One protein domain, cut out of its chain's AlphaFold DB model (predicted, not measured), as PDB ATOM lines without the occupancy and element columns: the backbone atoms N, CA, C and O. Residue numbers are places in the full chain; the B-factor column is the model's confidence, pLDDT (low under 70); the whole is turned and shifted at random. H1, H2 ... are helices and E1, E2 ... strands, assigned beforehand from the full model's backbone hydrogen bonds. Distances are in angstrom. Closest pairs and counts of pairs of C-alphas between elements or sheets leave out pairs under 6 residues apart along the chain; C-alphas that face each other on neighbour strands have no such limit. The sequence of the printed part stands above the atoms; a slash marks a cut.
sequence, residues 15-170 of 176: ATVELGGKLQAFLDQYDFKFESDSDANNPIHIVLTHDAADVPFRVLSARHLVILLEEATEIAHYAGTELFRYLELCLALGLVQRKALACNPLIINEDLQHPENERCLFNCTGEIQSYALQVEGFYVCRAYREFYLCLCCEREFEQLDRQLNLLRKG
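Overview. This is residues 15 to 170 of the 176 residues of an uncharacterized protein of Candidatus Hydrogenedentes bacterium (UniProt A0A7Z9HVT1). A long helix, H3, runs through the middle of a compact body, with a small sheet of three strands, E1, E3 and E2, on one side of it and H7 running back along its opposite side. H1 crosses the first part of H3 beside the sheet's edge strand E1, H2 and H5 pack together at the end where H3 begins, and H6 sits by the other end of H3. The printed part has 156 residues, with seven named helices and three named strands in the order H1 E1 E2 E3 H2 H3 H4 H5 H6 H7; the sheet, in the order E1 E3 E2, is mixed, and the class is mostly helix. The radius of gyration of the C-alphas is 14.6 A, and the rounded outline spans 42 by 37 by 31 A.

Arrangement. Inner strand E3, residues 64 to 68, is parallel to edge strand E1, residues 45 to 49, with N 67 and O 47 2.8 A apart, within hydrogen-bond range. E3 forms an antiparallel hairpin with edge strand E2, residues 57 to 61, where N 58 and O 66 are 2.8 A apart, within the same range. H3, residues 83 to 103, is on the sheet at a height over the sheet of 8.5 A, over E3 and E2; it runs along the strands, at 24 degrees to E2 on the local plane. H3 is the hub, touching four helices. H7, residues 154 to 168, touches it at a shallow tilt of 19 degrees, opposite ways; the closest C-alphas, of Val 96 and Glu 156, are 5.3 A apart. H1, residues 15 to 29, is on the sheet too, in two layers with H3, that is, helices on one face of a sheet. H1 touches H3, at residues 84 to 88 of H3 alone, at a steep tilt of 57 degrees; the closest C-alphas are those of Leu 23 and Glu 88, 6.8 A. H2, residues 72 to 78, touches residues 83 to 87 of H3 alone, closest at the C-alphas of Ala 76 and Leu 83, 5.2 A. H5, residues 128 to 135, touches H2, with the C-alphas of Ile 75 and Ala 132 closest at 5.2 A, and is apart from H3. H6, residues 142 to 149, only just touches H3, with 3 pairs of C-alphas within 8 A, the closest those of Ala 100 and Tyr 148, 6.5 A. H4, residues 109 to 112, only grazes the sheet. Every O i to N i+4 pair is within hydrogen-bond range in H1, H2, H3, H6 and H7; H5 has 1 of 4, beside 5 of 5 O i to N i+3 pairs, and H4 is too short for an i+4 pair.

Along the chain. H3 measures 30.3 A from C-alpha 83 at (70.448, 56.477, 95.823) to C-alpha 103; H1 measures 21.3 A, from C-alpha 15 at (78.222, 59.012, 104.776), and H7 20.7 A, ending with C-alpha 168 at (57.414, 55.468, 88.650).

Size, cuts and confidence. The two C-alphas farthest apart, of Ser 38 and Tyr 78, are 42.3 A apart, and the printed part has no cut. The links H1 to E1 and H4 to H5 are long, 15 residues each. The mean pLDDT of the printed part is 83.6; residues 30 to 42, 52 to 53, 114 to 118 and 170 are under 70.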
ATOM      1  N   ALA A  15      79.273  59.046 105.795       83.75
ATOM      2  CA  ALA A  15      78.222  59.012 104.776       83.75
ATOM      3  C   ALA A  15      77.216  57.884 105.045       83.75
ATOM      4  O   ALA A  15      76.004  58.094 104.977       83.75
ATOM      5  N   THR A  16      77.703  56.711 105.449       80.69
ATOM      6  CA  THR A  16      76.848  55.586 105.858       80.69
ATOM      7  C   THR A  16      76.012  55.920 107.097       80.69
ATOM      8  O   THR A  16      74.829  55.581 107.157       80.69
ATOM      9  N   VAL A  17      76.589  56.633 108.073       80.62
ATOM     10  CA  VAL A  17      75.853  57.097 109.265       80.62
ATOM     11  C   VAL A  17      74.735  58.068 108.880       80.62
ATOM     12  O   VAL A  17      73.619  57.956 109.393       80.62
ATOM     13  N   GLU A  18      75.002  58.993 107.955       86.38
ATOM     14  CA  GLU A  18      73.991  59.917 107.436       86.38
ATOM     15  C   GLU A  18      72.857  59.170 106.716       86.38
ATOM     16  O   GLU A  18      71.682  59.446 106.969       86.38
ATOM     17  N   LEU A  19      73.191  58.199 105.858       86.31
ATOM     18  CA  LEU A  19      72.206  57.354 105.175       86.31
ATOM     19  C   LEU A  19      71.338  56.583 106.170       86.31
ATOM     20  O   LEU A  19      70.114  56.593 106.039       86.31
ATOM     21  N   GLY A  20      71.955  55.988 107.194       83.12
ATOM     22  CA  GLY A  20      71.235  55.354 108.292       83.12
ATOM     23  C   GLY A  20      70.245  56.326 108.931       83.12
ATOM     24  O   GLY A  20      69.052  56.039 108.990       83.12
ATOM     25  N   GLY A  21      70.698  57.513 109.343       84.00
ATOM     26  CA  GLY A  21      69.827  58.531 109.942       84.00
ATOM     27  C   GLY A  21      68.621  58.896 109.067       84.00
ATOM     28  O   GLY A  21      67.505  59.021 109.574       84.00
ATOM     29  N   LYS A  22      68.811  59.001 107.746       88.62
ATOM     30  CA  LYS A  22      67.711  59.254 106.802       88.62
ATOM     31  C   LYS A  22      66.745  58.069 106.691       88.62
ATOM     32  O   LYS A  22      65.537  58.286 106.664       88.62
ATOM     33  N   LEU A  23      67.245  56.831 106.674       87.00
ATOM     34  CA  LEU A  23      66.397  55.632 106.671       87.00
ATOM     35  C   LEU A  23      65.618  55.477 107.982       87.00
ATOM     36  O   LEU A  23      64.460  55.070 107.959       87.00
ATOM     37  N   GLN A  24      66.199  55.863 109.119       84.12
ATOM     38  CA  GLN A  24      65.465  55.916 110.384       84.12
ATOM     39  C   GLN A  24      64.325  56.934 110.321       84.12
ATOM     40  O   GLN A  24      63.197  56.605 110.668       84.12
ATOM     41  N   ALA A  25      64.592  58.140 109.811       85.94
ATOM     42  CA  ALA A  25      63.557  59.159 109.645       85.94
ATOM     43  C   ALA A  25      62.433  58.694 108.701       85.94
ATOM     44  O   ALA A  25      61.260  58.973 108.953       85.94
ATOM     45  N   PHE A  26      62.779  57.949 107.645       85.81
ATOM     46  CA  PHE A  26      61.809  57.271 106.786       85.81
ATOM     47  C   PHE A  26      60.936  56.304 107.601       85.81
ATOM     48  O   PHE A  26      59.714  56.420 107.570       85.81
ATOM     49  N   LEU A  27      61.530  55.400 108.386       83.88
ATOM     50  CA  LEU A  27      60.779  54.451 109.221       83.88
ATOM     51  C   LEU A  27      59.836  55.150 110.209       83.88
ATOM     52  O   LEU A  27      58.691  54.720 110.375       83.88
ATOM     53  N   ASP A  28      60.300  56.239 110.819       82.81
ATOM     54  CA  ASP A  28      59.532  57.024 111.784       82.81
ATOM     55  C   ASP A  28      58.327  57.720 111.122       82.81
ATOM     56  O   ASP A  28      57.246  57.791 111.710       82.81
ATOM     57  N   GLN A  29      58.475  58.197 109.877       80.94
ATOM     58  CA  GLN A  29      57.404  58.867 109.130       80.94
ATOM     59  C   GLN A  29      56.216  57.942 108.847       80.94
ATOM     60  O   GLN A  29      55.065  58.387 108.860       80.94
ATOM     61  N   TYR A  30      56.477  56.670 108.557       68.69
ATOM     62  CA  TYR A  30      55.433  55.744 108.119       68.69
ATOM     63  C   TYR A  30      54.697  55.058 109.262       68.69
ATOM     64  O   TYR A  30      53.862  54.194 108.996       68.69
ATOM     65  N   ASP A  31      54.967  55.474 110.507       60.03
ATOM     66  CA  ASP A  31      54.414  54.870 111.714       60.03
ATOM     67  C   ASP A  31      54.489  53.347 111.603       60.03
ATOM     68  O   ASP A  31      53.493  52.647 111.795       60.03
ATOM     69  N   PHE A  32      55.681  52.828 111.269       60.72
ATOM     70  CA  PHE A  32      56.015  51.420 111.471       60.72
ATOM     71  C   PHE A  32      56.033  51.144 112.987       60.72
ATOM     72  O   PHE A  32      57.033  50.764 113.590       60.72
ATOM     73  N   LYS A  33      54.887  51.337 113.642       47.56
ATOM     74  CA  LYS A  33      54.503  50.664 114.865       47.56
ATOM     75  C   LYS A  33      54.354  49.218 114.458       47.56
ATOM     76  O   LYS A  33      53.275  48.770 114.081       47.56
ATOM     77  N   PHE A  34      55.477  48.513 114.484       48.94
ATOM     78  CA  PHE A  34      55.485  47.066 114.513       48.94
ATOM     79  C   PHE A  34      54.565  46.682 115.664       48.94
ATOM     80  O   PHE A  34      54.908  46.904 116.831       48.94
ATOM     81  N   GLU A  35      53.344  46.263 115.317       39.69
ATOM     82  CA  GLU A  35      52.369  45.790 116.284       39.69
ATOM     83  C   GLU A  35      53.084  44.722 117.091       39.69
ATOM     84  O   GLU A  35      53.668  43.788 116.543       39.69
ATOM     85  N   SER A  36      53.180  44.991 118.387       38.03
ATOM     86  CA  SER A  36      53.993  44.232 119.309       38.03
ATOM     87  C   SER A  36      53.517  42.786 119.318       38.03
ATOM     88  O   SER A  36      52.516  42.476 119.968       38.03
ATOM     89  N   ASP A  37      54.268  41.908 118.665       41.75
ATOM     90  CA  ASP A  37      54.294  40.484 118.976       41.75
ATOM     91  C   ASP A  37      54.843  40.325 120.399       41.75
ATOM     92  O   ASP A  37      55.991  39.951 120.580       41.75
ATOM     93  N   SER A  38      54.065  40.667 121.431       41.69
ATOM     94  CA  SER A  38      54.309  40.396 122.866       41.69
ATOM     95  C   SER A  38      55.651  40.826 123.506       41.69
ATOM     96  O   SER A  38      55.761  40.798 124.726       41.69
ATOM     97  N   ASP A  39      56.623  41.314 122.739       47.41
ATOM     98  CA  ASP A  39      57.985  41.641 123.152       47.41
ATOM     99  C   ASP A  39      58.291  43.082 122.729       47.41
ATOM    100  O   ASP A  39      59.005  43.359 121.765       47.41
ATOM    101  N   ALA A  40      57.775  44.049 123.487       47.88
ATOM    102  CA  ALA A  40      58.097  45.470 123.312       47.88
ATOM    103  C   ALA A  40      59.602  45.804 123.501       47.88
ATOM    104  O   ALA A  40      59.986  46.962 123.357       47.88
ATOM    105  N   ASN A  41      60.442  44.803 123.795       53.28
ATOM    106  CA  ASN A  41      61.876  44.909 124.066       53.28
ATOM    107  C   ASN A  41      62.788  44.341 122.966       53.28
ATOM    108  O   ASN A  41      63.999  44.311 123.173       53.28
ATOM    109  N   ASN A  42      62.266  43.872 121.825       56.34
ATOM    110  CA  ASN A  42      63.118  43.305 120.774       56.34
ATOM    111  C   ASN A  42      63.236  44.220 119.552       56.34
ATOM    112  O   ASN A  42      62.297  44.292 118.755       56.34
ATOM    113  N   PRO A  43      64.367  44.919 119.382       70.38
ATOM    114  CA  PRO A  43      64.534  45.799 118.247       70.38
ATOM    115  C   PRO A  43      64.739  45.054 116.934       70.38
ATOM    116  O   PRO A  43      65.259  43.940 116.891       70.38
ATOM    117  N   ILE A  44      64.356  45.711 115.841       78.69
ATOM    118  CA  ILE A  44      64.720  45.285 114.490       78.69
ATOM    119  C   ILE A  44      66.090  45.866 114.173       78.69
ATOM    120  O   ILE A  44      66.265  47.083 114.206       78.69
ATOM    121  N   HIS A  45      67.024  44.990 113.830       83.50
ATOM    122  CA  HIS A  45      68.365  45.326 113.390       83.50
ATOM    123  C   HIS A  45      68.378  45.487 111.871       83.50
ATOM    124  O   HIS A  45      68.139  44.530 111.132       83.50
ATOM    125  N   ILE A  46      68.662  46.707 111.419       86.50
ATOM    126  CA  ILE A  46      68.879  47.026 110.009       86.50
ATOM    127  C   ILE A  46      70.356  47.360 109.841       86.50
ATOM    128  O   ILE A  46      70.861  48.272 110.496       86.50
ATOM    129  N   VAL A  47      71.032  46.603 108.984       87.44
ATOM    130  CA  VAL A  47      72.465  46.721 108.715       87.44
ATOM    131  C   VAL A  47      72.655  47.239 107.298       87.44
ATOM    132  O   VAL A  47      72.127  46.655 106.354       87.44
ATOM    133  N   LEU A  48      73.421  48.318 107.154       88.50
ATOM    134  CA  LEU A  48      73.926  48.781 105.863       88.50
ATOM    135  C   LEU A  48      75.355  48.265 105.716       88.50
ATOM    136  O   LEU A  48      76.165  48.487 106.613       88.50
ATOM    137  N   THR A  49      75.669  47.569 104.627       87.12
ATOM    138  CA  THR A  49      77.004  46.980 104.437       87.12
ATOM    139  C   THR A  49      77.510  47.157 103.011       87.12
ATOM    140  O   THR A  49      76.708  47.274 102.091       87.12
ATOM    141  N   HIS A  50      78.831  47.178 102.833       85.38
ATOM    142  CA  HIS A  50      79.504  47.031 101.534       85.38
ATOM    143  C   HIS A  50      80.047  45.611 101.322       85.38
ATOM    144  O   HIS A  50      80.737  45.373 100.338       85.38
ATOM    145  N   ASP A  51      79.805  44.685 102.253       80.75
ATOM    146  CA  ASP A  51      80.274  43.310 102.110       80.75
ATOM    147  C   ASP A  51      79.552  42.635 100.944       80.75
ATOM    148  O   ASP A  51      78.322  42.550 100.959       80.75
ATOM    149  N   ALA A  52      80.333  42.129  99.986       63.31
ATOM    150  CA  ALA A  52      79.852  41.468  98.780       63.31
ATOM    151  C   ALA A  52      78.752  40.449  99.081       63.31
ATOM    152  O   ALA A  52      78.984  39.385  99.666       63.31
ATOM    153  N   ALA A  53      77.539  40.801  98.672       68.50
ATOM    154  CA  ALA A  53      76.398  39.912  98.626       68.50
ATOM    155  C   ALA A  53      75.774  39.995  97.235       68.50
ATOM    156  O   ALA A  53      75.789  41.035  96.586       68.50
ATOM    157  N   ASP A  54      75.179  38.894  96.792       76.88
ATOM    158  CA  ASP A  54      74.640  38.808  95.432       76.88
ATOM    159  C   ASP A  54      73.315  39.579  95.268       76.88
ATOM    160  O   ASP A  54      72.750  39.640  94.182       76.88
ATOM    161  N   VAL A  55      72.782  40.161  96.351       86.12
ATOM    162  CA  VAL A  55      71.415  40.694  96.407       86.12
ATOM    163  C   VAL A  55      71.354  42.048  97.123       86.12
ATOM    164  O   VAL A  55      72.075  42.274  98.096       86.12
ATOM    165  N   PRO A  56      70.448  42.948  96.706       90.12
ATOM    166  CA  PRO A  56      70.372  44.328  97.208       90.12
ATOM    167  C   PRO A  56      69.869  44.438  98.652       90.12
ATOM    168  O   PRO A  56      70.149  45.412  99.354       90.12
ATOM    169  N   PHE A  57      69.102  43.450  99.108       91.44
ATOM    170  CA  PHE A  57      68.666  43.324 100.489       91.44
ATOM    171  C   PHE A  57      68.500  41.848 100.848       91.44
ATOM    172  O   PHE A  57      68.206  41.007  99.997       91.44
ATOM    173  N   ARG A  58      68.669  41.530 102.131       89.62
ATOM    174  CA  ARG A  58      68.525  40.175 102.659       89.62
ATOM    175  C   ARG A  58      67.900  40.200 104.039       89.62
ATOM    176  O   ARG A  58      68.388  40.880 104.939       89.62
ATOM    177  N   VAL A  59      66.866  39.395 104.236       90.56
ATOM    178  CA  VAL A  59      66.306  39.150 105.564       90.56
ATOM    179  C   VAL A  59      66.924  37.876 106.126       90.56
ATOM    180  O   VAL A  59      66.812  36.811 105.534       90.56
ATOM    181  N   LEU A  60      67.627  37.991 107.253       88.44
ATOM    182  CA  LEU A  60      68.241  36.845 107.939       88.44
ATOM    183  C   LEU A  60      67.287  36.228 108.967       88.44
ATOM    184  O   LEU A  60      67.382  35.048 109.289       88.44
ATOM    185  N   SER A  61      66.400  37.051 109.523       88.44
ATOM    186  CA  SER A  61      65.351  36.659 110.465       88.44
ATOM    187  C   SER A  61      64.286  37.754 110.530       88.44
ATOM    188  O   SER A  61      64.517  38.877 110.080       88.44
ATOM    189  N   ALA A  62      63.177  37.496 111.224       87.56
ATOM    190  CA  ALA A  62      62.158  38.501 111.556       87.56
ATOM    191  C   ALA A  62      62.699  39.770 112.269       87.56
ATOM    192  O   ALA A  62      61.984  40.770 112.399       87.56
ATOM    193  N   ARG A  63      63.956  39.742 112.738       85.25
ATOM    194  CA  ARG A  63      64.627  40.840 113.446       85.25
ATOM    195  C   ARG A  63      65.864  41.384 112.739       85.25
ATOM    196  O   ARG A  63      66.425  42.348 113.234       85.25
ATOM    197  N   HIS A  64      66.307  40.787 111.636       87.62
ATOM    198  CA  HIS A  64      67.563  41.161 110.985       87.62
ATOM    199  C   HIS A  64      67.351  41.357 109.489       87.62
ATOM    200  O   HIS A  64      67.081  40.393 108.768       87.62
ATOM    201  N   LEU A  65      67.508  42.601 109.047       89.81
ATOM    202  CA  LEU A  65      67.494  43.015 107.652       89.81
ATOM    203  C   LEU A  65      68.860  43.607 107.297       89.81
ATOM    204  O   LEU A  65      69.385  44.455 108.012       89.81
ATOM    205  N   VAL A  66      69.418  43.172 106.180       90.12
ATOM    206  CA  VAL A  66      70.656  43.691 105.609       90.12
ATOM    207  C   VAL A  66      70.314  44.388 104.298       90.12
ATOM    208  O   VAL A  66      69.549  43.843 103.504       90.12
ATOM    209  N   ILE A  67      70.865  45.578 104.076       91.56
ATOM    210  CA  ILE A  67      70.792  46.316 102.813       91.56
ATOM    211  C   ILE A  67      72.221  46.498 102.313       91.56
ATOM    212  O   ILE A  67      73.091  46.971 103.051       91.56
ATOM    213  N   LEU A  68      72.455  46.106 101.066       90.75
ATOM    214  CA  LEU A  68      73.758  46.204 100.433       90.75
ATOM    215  C   LEU A  68      73.937  47.591  99.803       90.75
ATOM    216  O   LEU A  68      73.049  48.106  99.122       90.75
ATOM    217  N   LEU A  69      75.091  48.196 100.062       90.25
ATOM    218  CA  LEU A  69      75.516  49.485  99.522       90.25
ATOM    219  C   LEU A  69      76.504  49.336  98.359       90.25
ATOM    220  O   LEU A  69      76.717  50.300  97.627       90.25
ATOM    221  N   GLU A  70      77.128  48.165  98.201       89.06
ATOM    222  CA  GLU A  70      77.939  47.858  97.021       89.06
ATOM    223  C   GLU A  70      77.067  47.937  95.759       89.06
ATOM    224  O   GLU A  70      75.940  47.445  95.745       89.06
ATOM    225  N   GLU A  71      77.550  48.656  94.743       88.88
ATOM    226  CA  GLU A  71      76.851  48.947  93.476       88.88
ATOM    227  C   GLU A  71      75.490  49.672  93.596       88.88
ATOM    228  O   GLU A  71      74.818  49.938  92.596       88.88
ATOM    229  N   ALA A  72      75.058  50.054  94.804       91.12
ATOM    230  CA  ALA A  72      73.750  50.673  95.021       91.12
ATOM    231  C   ALA A  72      73.616  52.033  94.318       91.12
ATOM    232  O   ALA A  72      72.525  52.403  93.878       91.12
ATOM    233  N   THR A  73      74.716  52.783  94.205       92.56
ATOM    234  CA  THR A  73      74.727  54.084  93.518       92.56
ATOM    235  C   THR A  73      74.551  53.896  92.017       92.56
ATOM    236  O   THR A  73      73.768  54.605  91.388       92.56
ATOM    237  N   GLU A  74      75.244  52.912  91.455       91.88
ATOM    238  CA  GLU A  74      75.229  52.537  90.050       91.88
ATOM    239  C   GLU A  74      73.855  51.999  89.646       91.88
ATOM    240  O   GLU A  74      73.297  52.450  88.647       91.88
ATOM    241  N   ILE A  75      73.259  51.118  90.458       91.31
ATOM    242  CA  ILE A  75      71.902  50.600  90.239       91.31
ATOM    243  C   ILE A  75      70.871  51.726  90.305       91.31
ATOM    244  O   ILE A  75      70.008  51.824  89.430       91.31
ATOM    245  N   ALA A  76      70.955  52.598  91.315       91.38
ATOM    246  CA  ALA A  76      70.047  53.734  91.435       91.38
ATOM    247  C   ALA A  76      70.146  54.654  90.211       91.38
ATOM    248  O   ALA A  76      69.125  55.019  89.624       91.38
ATOM    249  N   HIS A  77      71.373  54.968  89.783       90.81
ATOM    250  CA  HIS A  77      71.623  55.782  88.601       90.81
ATOM    251  C   HIS A  77      71.072  55.131  87.329       90.81
ATOM    252  O   HIS A  77      70.372  55.793  86.562       90.81
ATOM    253  N   TYR A  78      71.322  53.834  87.136       89.56
ATOM    254  CA  TYR A  78      70.820  53.060  86.002       89.56
ATOM    255  C   TYR A  78      69.287  53.063  85.937       89.56
ATOM    256  O   TYR A  78      68.699  53.305  84.885       89.56
ATOM    257  N   ALA A  79      68.627  52.882  87.081       87.75
ATOM    258  CA  ALA A  79      67.173  52.924  87.190       87.75
ATOM    259  C   ALA A  79      66.574  54.345  87.095       87.75
ATOM    260  O   ALA A  79      65.351  54.498  87.175       87.75
ATOM    261  N   GLY A  80      67.404  55.384  86.944       88.38
ATOM    262  CA  GLY A  80      66.963  56.776  86.860       88.38
ATOM    263  C   GLY A  80      66.395  57.312  88.176       88.38
ATOM    264  O   GLY A  80      65.462  58.113  88.164       88.38
ATOM    265  N   THR A  81      66.918  56.857  89.318       90.12
ATOM    266  CA  THR A  81      66.487  57.283  90.656       90.12
ATOM    267  C   THR A  81      67.661  57.758  91.515       90.12
ATOM    268  O   THR A  81      68.829  57.501  91.238       90.12
ATOM    269  N   GLU A  82      67.356  58.473  92.595       92.06
ATOM    270  CA  GLU A  82      68.343  58.830  93.614       92.06
ATOM    271  C   GLU A  82      68.697  57.613  94.479       92.06
ATOM    272  O   GLU A  82      67.818  56.809  94.808       92.06
ATOM    273  N   LEU A  83      69.960  57.532  94.923       92.50
ATOM    274  CA  LEU A  83      70.448  56.477  95.823       92.50
ATOM    275  C   LEU A  83      69.534  56.306  97.038       92.50
ATOM    276  O   LEU A  83      69.137  55.197  97.370       92.50
ATOM    277  N   PHE A  84      69.154  57.407  97.684       92.69
ATOM    278  CA  PHE A  84      68.332  57.329  98.885       92.69
ATOM    279  C   PHE A  84      66.949  56.714  98.612       92.69
ATOM    280  O   PHE A  84      66.504  55.862  99.372       92.69
ATOM    281  N   ARG A  85      66.311  57.061  97.488       91.81
ATOM    282  CA  ARG A  85      65.024  56.476  97.075       91.81
ATOM    283  C   ARG A  85      65.139  54.993  96.732       91.81
ATOM    284  O   ARG A  85      64.229  54.219  97.015       91.81
ATOM    285  N   TYR A  86      66.263  54.592  96.145       93.25
ATOM    286  CA  TYR A  86      66.571  53.183  95.923       93.25
ATOM    287  C   TYR A  86      66.736  52.422  97.249       93.25
ATOM    288  O   TYR A  86      66.145  51.360  97.426       93.25
ATOM    289  N   LEU A  87      67.450  52.990  98.223       93.50
ATOM    290  CA  LEU A  87      67.604  52.377  99.546       93.50
ATOM    291  C   LEU A  87      66.275  52.304 100.318       93.50
ATOM    292  O   LEU A  87      66.019  51.296 100.973       93.50
ATOM    293  N   GLU A  88      65.404  53.314 100.211       92.75
ATOM    294  CA  GLU A  88      64.034  53.265 100.750       92.75
ATOM    295  C   GLU A  88      63.227  52.111 100.135       92.75
ATOM    296  O   GLU A  88      62.502  51.414 100.848       92.75
ATOM    297  N   LEU A  89      63.372  51.872  98.825       94.38
ATOM    298  CA  LEU A  89      62.745  50.737  98.151       94.38
ATOM    299  C   LEU A  89      63.272  49.401  98.689       94.38
ATOM    300  O   LEU A  89      62.471  48.541  99.050       94.38
ATOM    301  N   CYS A  90      64.594  49.231  98.771       94.44
ATOM    302  CA  CYS A  90      65.215  48.020  99.318       94.44
ATOM    303  C   CYS A  90      64.768  47.762 100.762       94.44
ATOM    304  O   CYS A  90      64.432  46.634 101.123       94.44
ATOM    305  N   LEU A  91      64.697  48.818 101.574       92.94
ATOM    306  CA  LEU A  91      64.173  48.750 102.930       92.94
ATOM    307  C   LEU A  91      62.704  48.310 102.939       92.94
ATOM    308  O   LEU A  91      62.358  47.383 103.665       92.94
ATOM    309  N   ALA A  92      61.840  48.917 102.121       93.75
ATOM    310  CA  ALA A  92      60.424  48.556 102.047       93.75
ATOM    311  C   ALA A  92      60.215  47.090 101.626       93.75
ATOM    312  O   ALA A  92      59.429  46.379 102.255       93.75
ATOM    313  N   LEU A  93      60.952  46.616 100.618       94.44
ATOM    314  CA  LEU A  93      60.937  45.213 100.190       94.44
ATOM    315  C   LEU A  93      61.396  44.278 101.323       94.44
ATOM    316  O   LEU A  93      60.723  43.299 101.646       94.44
ATOM    317  N   GLY A  94      62.502  44.615 101.988       93.06
ATOM    318  CA  GLY A  94      63.014  43.855 103.124       93.06
ATOM    319  C   GLY A  94      62.048  43.807 104.311       93.06
ATOM    320  O   GLY A  94      61.913  42.773 104.964       93.06
ATOM    321  N   LEU A  95      61.320  44.892 104.583       91.31
ATOM    322  CA  LEU A  95      60.325  44.942 105.658       91.31
ATOM    323  C   LEU A  95      59.131  44.023 105.400       91.31
ATOM    324  O   LEU A  95      58.661  43.396 106.351       91.31
ATOM    325  N   VAL A  96      58.686  43.899 104.144       93.31
ATOM    326  CA  VAL A  96      57.658  42.927 103.738       93.31
ATOM    327  C   VAL A  96      58.125  41.501 104.049       93.31
ATOM    328  O   VAL A  96      57.444  40.770 104.767       93.31
ATOM    329  N   GLN A  97      59.322  41.119 103.585       92.81
ATOM    330  CA  GLN A  97      59.895  39.790 103.850       92.81
ATOM    331  C   GLN A  97      60.062  39.514 105.348       92.81
ATOM    332  O   GLN A  97      59.749  38.434 105.844       92.81
ATOM    333  N   ARG A  98      60.514  40.518 106.099       91.50
ATOM    334  CA  ARG A  98      60.675  40.431 107.549       91.50
ATOM    335  C   ARG A  98      59.338  40.220 108.261       91.50
ATOM    336  O   ARG A  98      59.274  39.410 109.185       91.50
ATOM    337  N   LYS A  99      58.281  40.936 107.858       90.00
ATOM    338  CA  LYS A  99      56.935  40.763 108.424       90.00
ATOM    339  C   LYS A  99      56.400  39.360 108.148       90.00
ATOM    340  O   LYS A  99      55.890  38.736 109.072       90.00
ATOM    341  N   ALA A 100      56.606  38.842 106.941       91.81
ATOM    342  CA  ALA A 100      56.232  37.480 106.573       91.81
ATOM    343  C   ALA A 100      56.842  36.431 107.521       91.81
ATOM    344  O   ALA A 100      56.115  35.603 108.070       91.81
ATOM    345  N   LEU A 101      58.151  36.526 107.792       90.62
ATOM    346  CA  LEU A 101      58.842  35.647 108.748       90.62
ATOM    347  C   LEU A 101      58.337  35.806 110.188       90.62
ATOM    348  O   LEU A 101      58.297  34.835 110.938       90.62
ATOM    349  N   ALA A 102      57.973  37.025 110.597       88.44
ATOM    350  CA  ALA A 102      57.413  37.270 111.926       88.44
ATOM    351  C   ALA A 102      56.017  36.641 112.076       88.44
ATOM    352  O   ALA A 102      55.707  36.052 113.108       88.44
ATOM    353  N   CYS A 103      55.189  36.743 111.034       89.31
ATOM    354  CA  CYS A 103      53.814  36.254 111.036       89.31
ATOM    355  C   CYS A 103      53.705  34.735 110.894       89.31
ATOM    356  O   CYS A 103      52.725  34.155 111.359       89.31
ATOM    357  N   ASN A 104      54.684  34.083 110.265       89.19
ATOM    358  CA  ASN A 104      54.678  32.638 110.105       89.19
ATOM    359  C   ASN A 104      56.081  32.040 110.320       89.19
ATOM    360  O   ASN A 104      56.885  32.012 109.387       89.19
ATOM    361  N   PRO A 105      56.357  31.486 111.517       83.88
ATOM    362  CA  PRO A 105      57.644  30.869 111.844       83.88
ATOM    363  C   PRO A 105      58.003  29.631 111.012       83.88
ATOM    364  O   PRO A 105      59.127  29.150 111.113       83.88
ATOM    365  N   LEU A 106      57.052  29.074 110.251       89.62
ATOM    366  CA  LEU A 106      57.300  27.929 109.372       89.62
ATOM    367  C   LEU A 106      57.924  28.337 108.034       89.62
ATOM    368  O   LEU A 106      58.419  27.464 107.329       89.62
ATOM    369  N   ILE A 107      57.889  29.627 107.689       89.94
ATOM    370  CA  ILE A 107      58.514  30.144 106.472       89.94
ATOM    371  C   ILE A 107      60.027  30.126 106.648       89.94
ATOM    372  O   ILE A 107      60.559  30.684 107.611       89.94
ATOM    373  N   ILE A 108      60.712  29.517 105.688       86.00
ATOM    374  CA  ILE A 108      62.168  29.577 105.564       86.00
ATOM    375  C   ILE A 108      62.565  30.599 104.493       86.00
ATOM    376  O   ILE A 108      61.737  31.073 103.717       86.00
ATOM    377  N   ASN A 109      63.838  30.992 104.454       80.25
ATOM    378  CA  ASN A 109      64.296  32.036 103.528       80.25
ATOM    379  C   ASN A 109      64.122  31.630 102.058       80.25
ATOM    380  O   ASN A 109      63.908  32.484 101.203       80.25
ATOM    381  N   GLU A 110      64.198  30.336 101.773       83.75
ATOM    382  CA  GLU A 110      64.012  29.743 100.455       83.75
ATOM    383  C   GLU A 110      62.583  29.956  99.936       83.75
ATOM    384  O   GLU A 110      62.411  30.239  98.754       83.75
ATOM    385  N   ASP A 111      61.572  29.935 100.813       85.62
ATOM    386  CA  ASP A 111      60.173  30.213 100.447       85.62
ATOM    387  C   ASP A 111      59.964  31.675 100.011       85.62
ATOM    388  O   ASP A 111      58.958  32.014  99.389       85.62
ATOM    389  N   LEU A 112      60.903  32.562 100.358       83.25
ATOM    390  CA  LEU A 112      60.873  33.973  99.980       83.25
ATOM    391  C   LEU A 112      61.549  34.231  98.625       83.25
ATOM    392  O   LEU A 112      61.402  35.333  98.087       83.25
ATOM    393  N   GLN A 113      62.266  33.257  98.056       75.81
ATOM    394  CA  GLN A 113      62.968  33.390  96.776       75.81
ATOM    395  C   GLN A 113      62.035  33.085  95.595       75.81
ATOM    396  O   GLN A 113      61.357  32.062  95.587       75.81
ATOM    397  N   HIS A 114      61.994  33.974  94.590       69.25
ATOM    398  CA  HIS A 114      61.061  33.873  93.458       69.25
ATOM    399  C   HIS A 114      61.738  33.295  92.206       69.25
ATOM    400  O   HIS A 114      62.327  34.060  91.447       69.25
ATOM    401  N   PRO A 115      61.581  32.001  91.873       66.44
ATOM    402  CA  PRO A 115      62.233  31.440  90.688       66.44
ATOM    403  C   PRO A 115      61.544  31.807  89.358       66.44
ATOM    404  O   PRO A 115      62.189  31.828  88.318       66.44
ATOM    405  N   GLU A 116      60.235  32.096  89.355       63.44
ATOM    406  CA  GLU A 116      59.447  32.122  88.101       63.44
ATOM    407  C   GLU A 116      59.327  33.474  87.361       63.44
ATOM    408  O   GLU A 116      58.756  33.506  86.271       63.44
ATOM    409  N   ASN A 117      59.813  34.604  87.893       65.00
ATOM    410  CA  ASN A 117      59.659  35.897  87.207       65.00
ATOM    411  C   ASN A 117      60.910  36.774  87.306       65.00
ATOM    412  O   ASN A 117      61.154  37.424  88.322       65.00
ATOM    413  N   GLU A 118      61.663  36.837  86.207       69.38
ATOM    414  CA  GLU A 118      62.930  37.571  86.085       69.38
ATOM    415  C   GLU A 118      62.832  39.065  86.413       69.38
ATOM    416  O   GLU A 118      63.859  39.675  86.667       69.38
ATOM    417  N   ARG A 119      61.633  39.672  86.423       85.69
ATOM    418  CA  ARG A 119      61.455  41.126  86.617       85.69
ATOM    419  C   ARG A 119      60.749  41.525  87.912       85.69
ATOM    420  O   ARG A 119      60.419  42.696  88.084       85.69
ATOM    421  N   CYS A 120      60.436  40.578  88.793       90.44
ATOM    422  CA  CYS A 120      59.852  40.913  90.092       90.44
ATOM    423  C   CYS A 120      60.936  41.477  91.018       90.44
ATOM    424  O   CYS A 120      61.978  40.860  91.154       90.44
ATOM    425  N   LEU A 121      60.670  42.573  91.731       92.25
ATOM    426  CA  LEU A 121      61.607  43.148  92.713       92.25
ATOM    427  C   LEU A 121      61.917  42.231  93.910       92.25
ATOM    428  O   LEU A 121      62.856  42.480  94.654       92.25
ATOM    429  N   PHE A 122      61.124  41.182  94.129       91.19
ATOM    430  CA  PHE A 122      61.438  40.146  95.119       91.19
ATOM    431  C   PHE A 122      62.259  38.987  94.539       91.19
ATOM    432  O   PHE A 122      62.577  38.036  95.255       91.19
ATOM    433  N   ASN A 123      62.587  39.031  93.247       87.75
ATOM    434  CA  ASN A 123      63.450  38.044  92.629       87.75
ATOM    435  C   ASN A 123      64.921  38.353  92.938       87.75
ATOM    436  O   ASN A 123      65.656  38.914  92.131       87.75
ATOM    437  N   CYS A 124      65.359  37.906  94.106       80.81
ATOM    438  CA  CYS A 124      66.750  37.993  94.525       80.81
ATOM    439  C   CYS A 124      67.567  36.747  94.115       80.81
ATOM    440  O   CYS A 124      68.531  36.407  94.795       80.81
ATOM    441  N   THR A 125      67.177  36.009  93.064       76.88
ATOM    442  CA  THR A 125      67.940  34.849  92.570       76.88
ATOM    443  C   THR A 125      68.811  35.280  91.388       76.88
ATOM    444  O   THR A 125      68.386  35.212  90.237       76.88
ATOM    445  N   GLY A 126      70.012  35.788  91.656       76.38
ATOM    446  CA  GLY A 126      70.939  36.237  90.617       76.38
ATOM    447  C   GLY A 126      72.067  37.090  91.180       76.38
ATOM    448  O   GLY A 126      72.117  37.322  92.382       76.38
ATOM    449  N   GLU A 127      72.958  37.542  90.300       80.56
ATOM    450  CA  GLU A 127      73.989  38.526  90.638       80.56
ATOM    451  C   GLU A 127      73.363  39.922  90.787       80.56
ATOM    452  O   GLU A 127      72.390  40.254  90.099       80.56
ATOM    453  N   ILE A 128      73.950  40.770  91.632       81.94
ATOM    454  CA  ILE A 128      73.437  42.115  91.925       81.94
ATOM    455  C   ILE A 128      73.291  42.982  90.665       81.94
ATOM    456  O   ILE A 128      72.328  43.739  90.535       81.94
ATOM    457  N   GLN A 129      74.157  42.792  89.670       79.38
ATOM    458  CA  GLN A 129      74.089  43.495  88.389       79.38
ATOM    459  C   GLN A 129      72.805  43.154  87.619       79.38
ATOM    460  O   GLN A 129      72.226  44.011  86.950       79.38
ATOM    461  N   SER A 130      72.305  41.920  87.751       81.75
ATOM    462  CA  SER A 130      71.038  41.501  87.137       81.75
ATOM    463  C   SER A 130      69.835  42.183  87.794       81.75
ATOM    464  O   SER A 130      68.806  42.387  87.145       81.75
ATOM    465  N   TYR A 131      69.967  42.598  89.057       85.31
ATOM    466  CA  TYR A 131      68.917  43.312  89.776       85.31
ATOM    467  C   TYR A 131      68.633  44.693  89.168       85.31
ATOM    468  O   TYR A 131      67.486  45.139  89.177       85.31
ATOM    469  N   ALA A 132      69.622  45.343  88.543       84.75
ATOM    470  CA  ALA A 132      69.428  46.627  87.863       84.75
ATOM    471  C   ALA A 132      68.282  46.577  86.829       84.75
ATOM    472  O   ALA A 132      67.445  47.481  86.776       84.75
ATOM    473  N   LEU A 133      68.178  45.470  86.082       83.81
ATOM    474  CA  LEU A 133      67.113  45.233  85.100       83.81
ATOM    475  C   LEU A 133      65.733  45.056  85.751       83.81
ATOM    476  O   LEU A 133      64.709  45.416  85.169       83.81
ATOM    477  N   GLN A 134      65.685  44.509  86.965       86.00
ATOM    478  CA  GLN A 134      64.443  44.330  87.720       86.00
ATOM    479  C   GLN A 134      63.910  45.672  88.232       86.00
ATOM    480  O   GLN A 134      62.698  45.919  88.236       86.00
ATOM    481  N   VAL A 135      64.821  46.569  88.620       86.88
ATOM    482  CA  VAL A 135      64.483  47.882  89.179       86.88
ATOM    483  C   VAL A 135      63.884  48.817  88.126       86.88
ATOM    484  O   VAL A 135      62.983  49.580  88.466       86.88
ATOM    485  N   GLU A 136      64.248  48.707  86.843       83.69
ATOM    486  CA  GLU A 136      63.681  49.544  85.763       83.69
ATOM    487  C   GLU A 136      62.142  49.551  85.724       83.69
ATOM    488  O   GLU A 136      61.494  50.565  85.418       83.69
ATOM    489  N   GLY A 137      61.538  48.392  85.999       82.69
ATOM    490  CA  GLY A 137      60.092  48.200  85.963       82.69
ATOM    491  C   GLY A 137      59.381  48.641  87.241       82.69
ATOM    492  O   GLY A 137      58.159  48.818  87.222       82.69
ATOM    493  N   PHE A 138      60.122  48.802  88.345       89.38
ATOM    494  CA  PHE A 138      59.586  48.964  89.698       89.38
ATOM    495  C   PHE A 138      58.384  48.037  89.931       89.38
ATOM    496  O   PHE A 138      57.290  48.491  90.274       89.38
ATOM    497  N   TYR A 139      58.527  46.752  89.601       90.38
ATOM    498  CA  TYR A 139      57.405  45.830  89.452       90.38
ATOM    499  C   TYR A 139      57.423  44.724  90.507       90.38
ATOM    500  O   TYR A 139      58.434  44.071  90.734       90.38
ATOM    501  N   VAL A 140      56.266  44.475  91.117       91.69
ATOM    502  CA  VAL A 140      56.024  43.313  91.977       91.69
ATOM    503  C   VAL A 140      54.946  42.476  91.315       91.69
ATOM    504  O   VAL A 140      53.876  42.992  90.974       91.69
ATOM    505  N   CYS A 141      55.229  41.191  91.108       90.94
ATOM    506  CA  CYS A 141      54.291  40.298  90.452       90.94
ATOM    507  C   CYS A 141      53.055  40.035  91.326       90.94
ATOM    508  O   CYS A 141      53.077  40.154  92.555       90.94
ATOM    509  N   ARG A 142      51.955  39.647  90.675       91.12
ATOM    510  CA  ARG A 142      50.692  39.355  91.363       91.12
ATOM    511  C   ARG A 142      50.833  38.213  92.372       91.12
ATOM    512  O   ARG A 142      50.312  38.342  93.472       91.12
ATOM    513  N   ALA A 143      51.556  37.153  92.012       89.50
ATOM    514  CA  ALA A 143      51.743  35.986  92.870       89.50
ATOM    515  C   ALA A 143      52.396  36.363  94.210       89.50
ATOM    516  O   ALA A 143      51.894  35.983  95.259       89.50
ATOM    517  N   TYR A 144      53.447  37.188  94.193       89.31
ATOM    518  CA  TYR A 144      54.119  37.633  95.418       89.31
ATOM    519  C   TYR A 144      53.291  38.602  96.242       89.31
ATOM    520  O   TYR A 144      53.298  38.533  97.469       89.31
ATOM    521  N   ARG A 145      52.540  39.485  95.578       92.19
ATOM    522  CA  ARG A 145      51.563  40.307  96.285       92.19
ATOM    523  C   ARG A 145      50.569  39.418  97.034       92.19
ATOM    524  O   ARG A 145      50.386  39.609  98.226       92.19
ATOM    525  N   GLU A 146      49.947  38.453  96.365       92.81
ATOM    526  CA  GLU A 146      48.970  37.556  96.996       92.81
ATOM    527  C   GLU A 146      49.605  36.715  98.114       92.81
ATOM    528  O   GLU A 146      49.046  36.653  99.206       92.81
ATOM    529  N   PHE A 147      50.804  36.165  97.889       92.44
ATOM    530  CA  PHE A 147      51.563  35.409  98.888       92.44
ATOM    531  C   PHE A 147      51.752  36.189 100.193       92.44
ATOM    532  O   PHE A 147      51.386  35.709 101.261       92.44
ATOM    533  N   TYR A 148      52.273  37.415 100.125       93.19
ATOM    534  CA  TYR A 148      52.521  38.210 101.325       93.19
ATOM    535  C   TYR A 148      51.247  38.782 101.954       93.19
ATOM    536  O   TYR A 148      51.190  38.935 103.173       93.19
ATOM    537  N   LEU A 149      50.208  39.071 101.166       92.31
ATOM    538  CA  LEU A 149      48.906  39.450 101.723       92.31
ATOM    539  C   LEU A 149      48.302  38.299 102.545       92.31
ATOM    540  O   LEU A 149      47.737  38.547 103.604       92.31
ATOM    541  N   CYS A 150      48.499  37.038 102.146       93.50
ATOM    542  CA  CYS A 150      48.121  35.881 102.970       93.50
ATOM    543  C   CYS A 150      48.912  35.768 104.287       93.50
ATOM    544  O   CYS A 150      48.517  35.009 105.170       93.50
ATOM    545  N   LEU A 151      50.011  36.511 104.426       91.81
ATOM    546  CA  LEU A 151      50.883  36.541 105.601       91.81
ATOM    547  C   LEU A 151      50.720  37.830 106.414       91.81
ATOM    548  O   LEU A 151      51.639  38.228 107.129       91.81
ATOM    549  N   CYS A 152      49.564  38.488 106.299       91.56
ATOM    550  CA  CYS A 152      49.222  39.696 107.050       91.56
ATOM    551  C   CYS A 152      50.244  40.841 106.864       91.56
ATOM    552  O   CYS A 152      50.603  41.532 107.825       91.56
ATOM    553  N   CYS A 153      50.778  40.995 105.644       92.00
ATOM    554  CA  CYS A 153      51.735  42.047 105.270       92.00
ATOM    555  C   CYS A 153      51.064  43.232 104.545       92.00
ATOM    556  O   CYS A 153      51.715  43.917 103.754       92.00
ATOM    557  N   GLU A 154      49.760  43.462 104.739       92.12
ATOM    558  CA  GLU A 154      48.988  44.487 104.021       92.12
ATOM    559  C   GLU A 154      49.593  45.881 104.204       92.12
ATOM    560  O   GLU A 154      49.775  46.611 103.230       92.12
ATOM    561  N   ARG A 155      49.960  46.236 105.442       89.25
ATOM    562  CA  ARG A 155      50.528  47.555 105.756       89.25
ATOM    563  C   ARG A 155      51.896  47.750 105.117       89.25
ATOM    564  O   ARG A 155      52.158  48.802 104.541       89.25
ATOM    565  N   GLU A 156      52.767  46.749 105.192       90.62
ATOM    566  CA  GLU A 156      54.079  46.771 104.550       90.62
ATOM    567  C   GLU A 156      53.935  46.913 103.025       90.62
ATOM    568  O   GLU A 156      54.660  47.695 102.405       90.62
ATOM    569  N   PHE A 157      52.945  46.241 102.426       90.62
ATOM    570  CA  PHE A 157      52.638  46.373 101.002       90.62
ATOM    571  C   PHE A 157      52.093  47.745 100.616       90.62
ATOM    572  O   PHE A 157      52.478  48.267  99.572       90.62
ATOM    573  N   GLU A 158      51.237  48.356 101.434       89.88
ATOM    574  CA  GLU A 158      50.774  49.726 101.194       89.88
ATOM    575  C   GLU A 158      51.948  50.711 101.133       89.88
ATOM    576  O   GLU A 158      51.954  51.619 100.296       89.88
ATOM    577  N   GLN A 159      52.962  50.531 101.986       87.00
ATOM    578  CA  GLN A 159      54.162  51.369 101.954       87.00
ATOM    579  C   GLN A 159      55.026  51.087 100.733       87.00
ATOM    580  O   GLN A 159      55.462  52.030 100.067       87.00
ATOM    581  N   LEU A 160      55.230  49.811 100.401       92.69
ATOM    582  CA  LEU A 160      55.922  49.424  99.179       92.69
ATOM    583  C   LEU A 160      55.246  50.053  97.953       92.69
ATOM    584  O   LEU A 160      55.912  50.693  97.146       92.69
ATOM    585  N   ASP A 161      53.918  49.988  97.855       92.31
ATOM    586  CA  ASP A 161      53.156  50.587  96.759       92.31
ATOM    587  C   ASP A 161      53.320  52.102  96.669       92.31
ATOM    588  O   ASP A 161      53.413  52.652  95.567       92.31
ATOM    589  N   ARG A 162      53.392  52.801  97.805       90.00
ATOM    590  CA  ARG A 162      53.705  54.236  97.816       90.00
ATOM    591  C   ARG A 162      55.096  54.495  97.243       90.00
ATOM    592  O   ARG A 162      55.209  55.365  96.381       90.00
ATOM    593  N   GLN A 163      56.109  53.720  97.637       90.25
ATOM    594  CA  GLN A 163      57.468  53.870  97.102       90.25
ATOM    595  C   GLN A 163      57.525  53.592  95.599       90.25
ATOM    596  O   GLN A 163      58.021  54.421  94.838       90.25
ATOM    597  N   LEU A 164      56.926  52.491  95.140       92.00
ATOM    598  CA  LEU A 164      56.864  52.161  93.714       92.00
ATOM    599  C   LEU A 164      56.162  53.260  92.907       92.00
ATOM    600  O   LEU A 164      56.599  53.609  91.811       92.00
ATOM    601  N   ASN A 165      55.088  53.843  93.442       89.62
ATOM    602  CA  ASN A 165      54.370  54.929  92.777       89.62
ATOM    603  C   ASN A 165      55.169  56.237  92.728       89.62
ATOM    604  O   ASN A 165      55.058  56.961  91.739       89.62
ATOM    605  N   LEU A 166      55.953  56.553  93.762       87.25
ATOM    606  CA  LEU A 166      56.851  57.711  93.755       87.25
ATOM    607  C   LEU A 166      57.953  57.534  92.707       87.25
ATOM    608  O   LEU A 166      58.162  58.424  91.887       87.25
ATOM    609  N   LEU A 167      58.576  56.356  92.678       88.62
ATOM    610  CA  LEU A 167      59.653  56.019  91.749       88.62
ATOM    611  C   LEU A 167      59.188  56.010  90.288       88.62
ATOM    612  O   LEU A 167      59.846  56.571  89.418       88.62
ATOM    613  N   ARG A 168      57.999  55.463  90.004       85.62
ATOM    614  CA  ARG A 168      57.414  55.468  88.650       85.62
ATOM    615  C   ARG A 168      57.036  56.861  88.141       85.62
ATOM    616  O   ARG A 168      56.980  57.057  86.932       85.62
ATOM    617  N   LYS A 169      56.727  57.799  89.043       70.12
ATOM    618  CA  LYS A 169      56.409  59.198  88.708       70.12
ATOM    619  C   LYS A 169      57.662  60.066  88.551       70.12
ATOM    620  O   LYS A 169      57.535  61.211  88.122       70.12
ATOM    621  N   GLY A 170      58.837  59.543  88.903       61.91
ATOM    622  CA  GLY A 170      60.111  60.214  88.686       61.91
ATOM    623  C   GLY A 170      60.404  60.402  87.190       61.91
ATOM    624  O   GLY A 170      59.957  59.599  86.366       61.91
TER     625      GLY A 170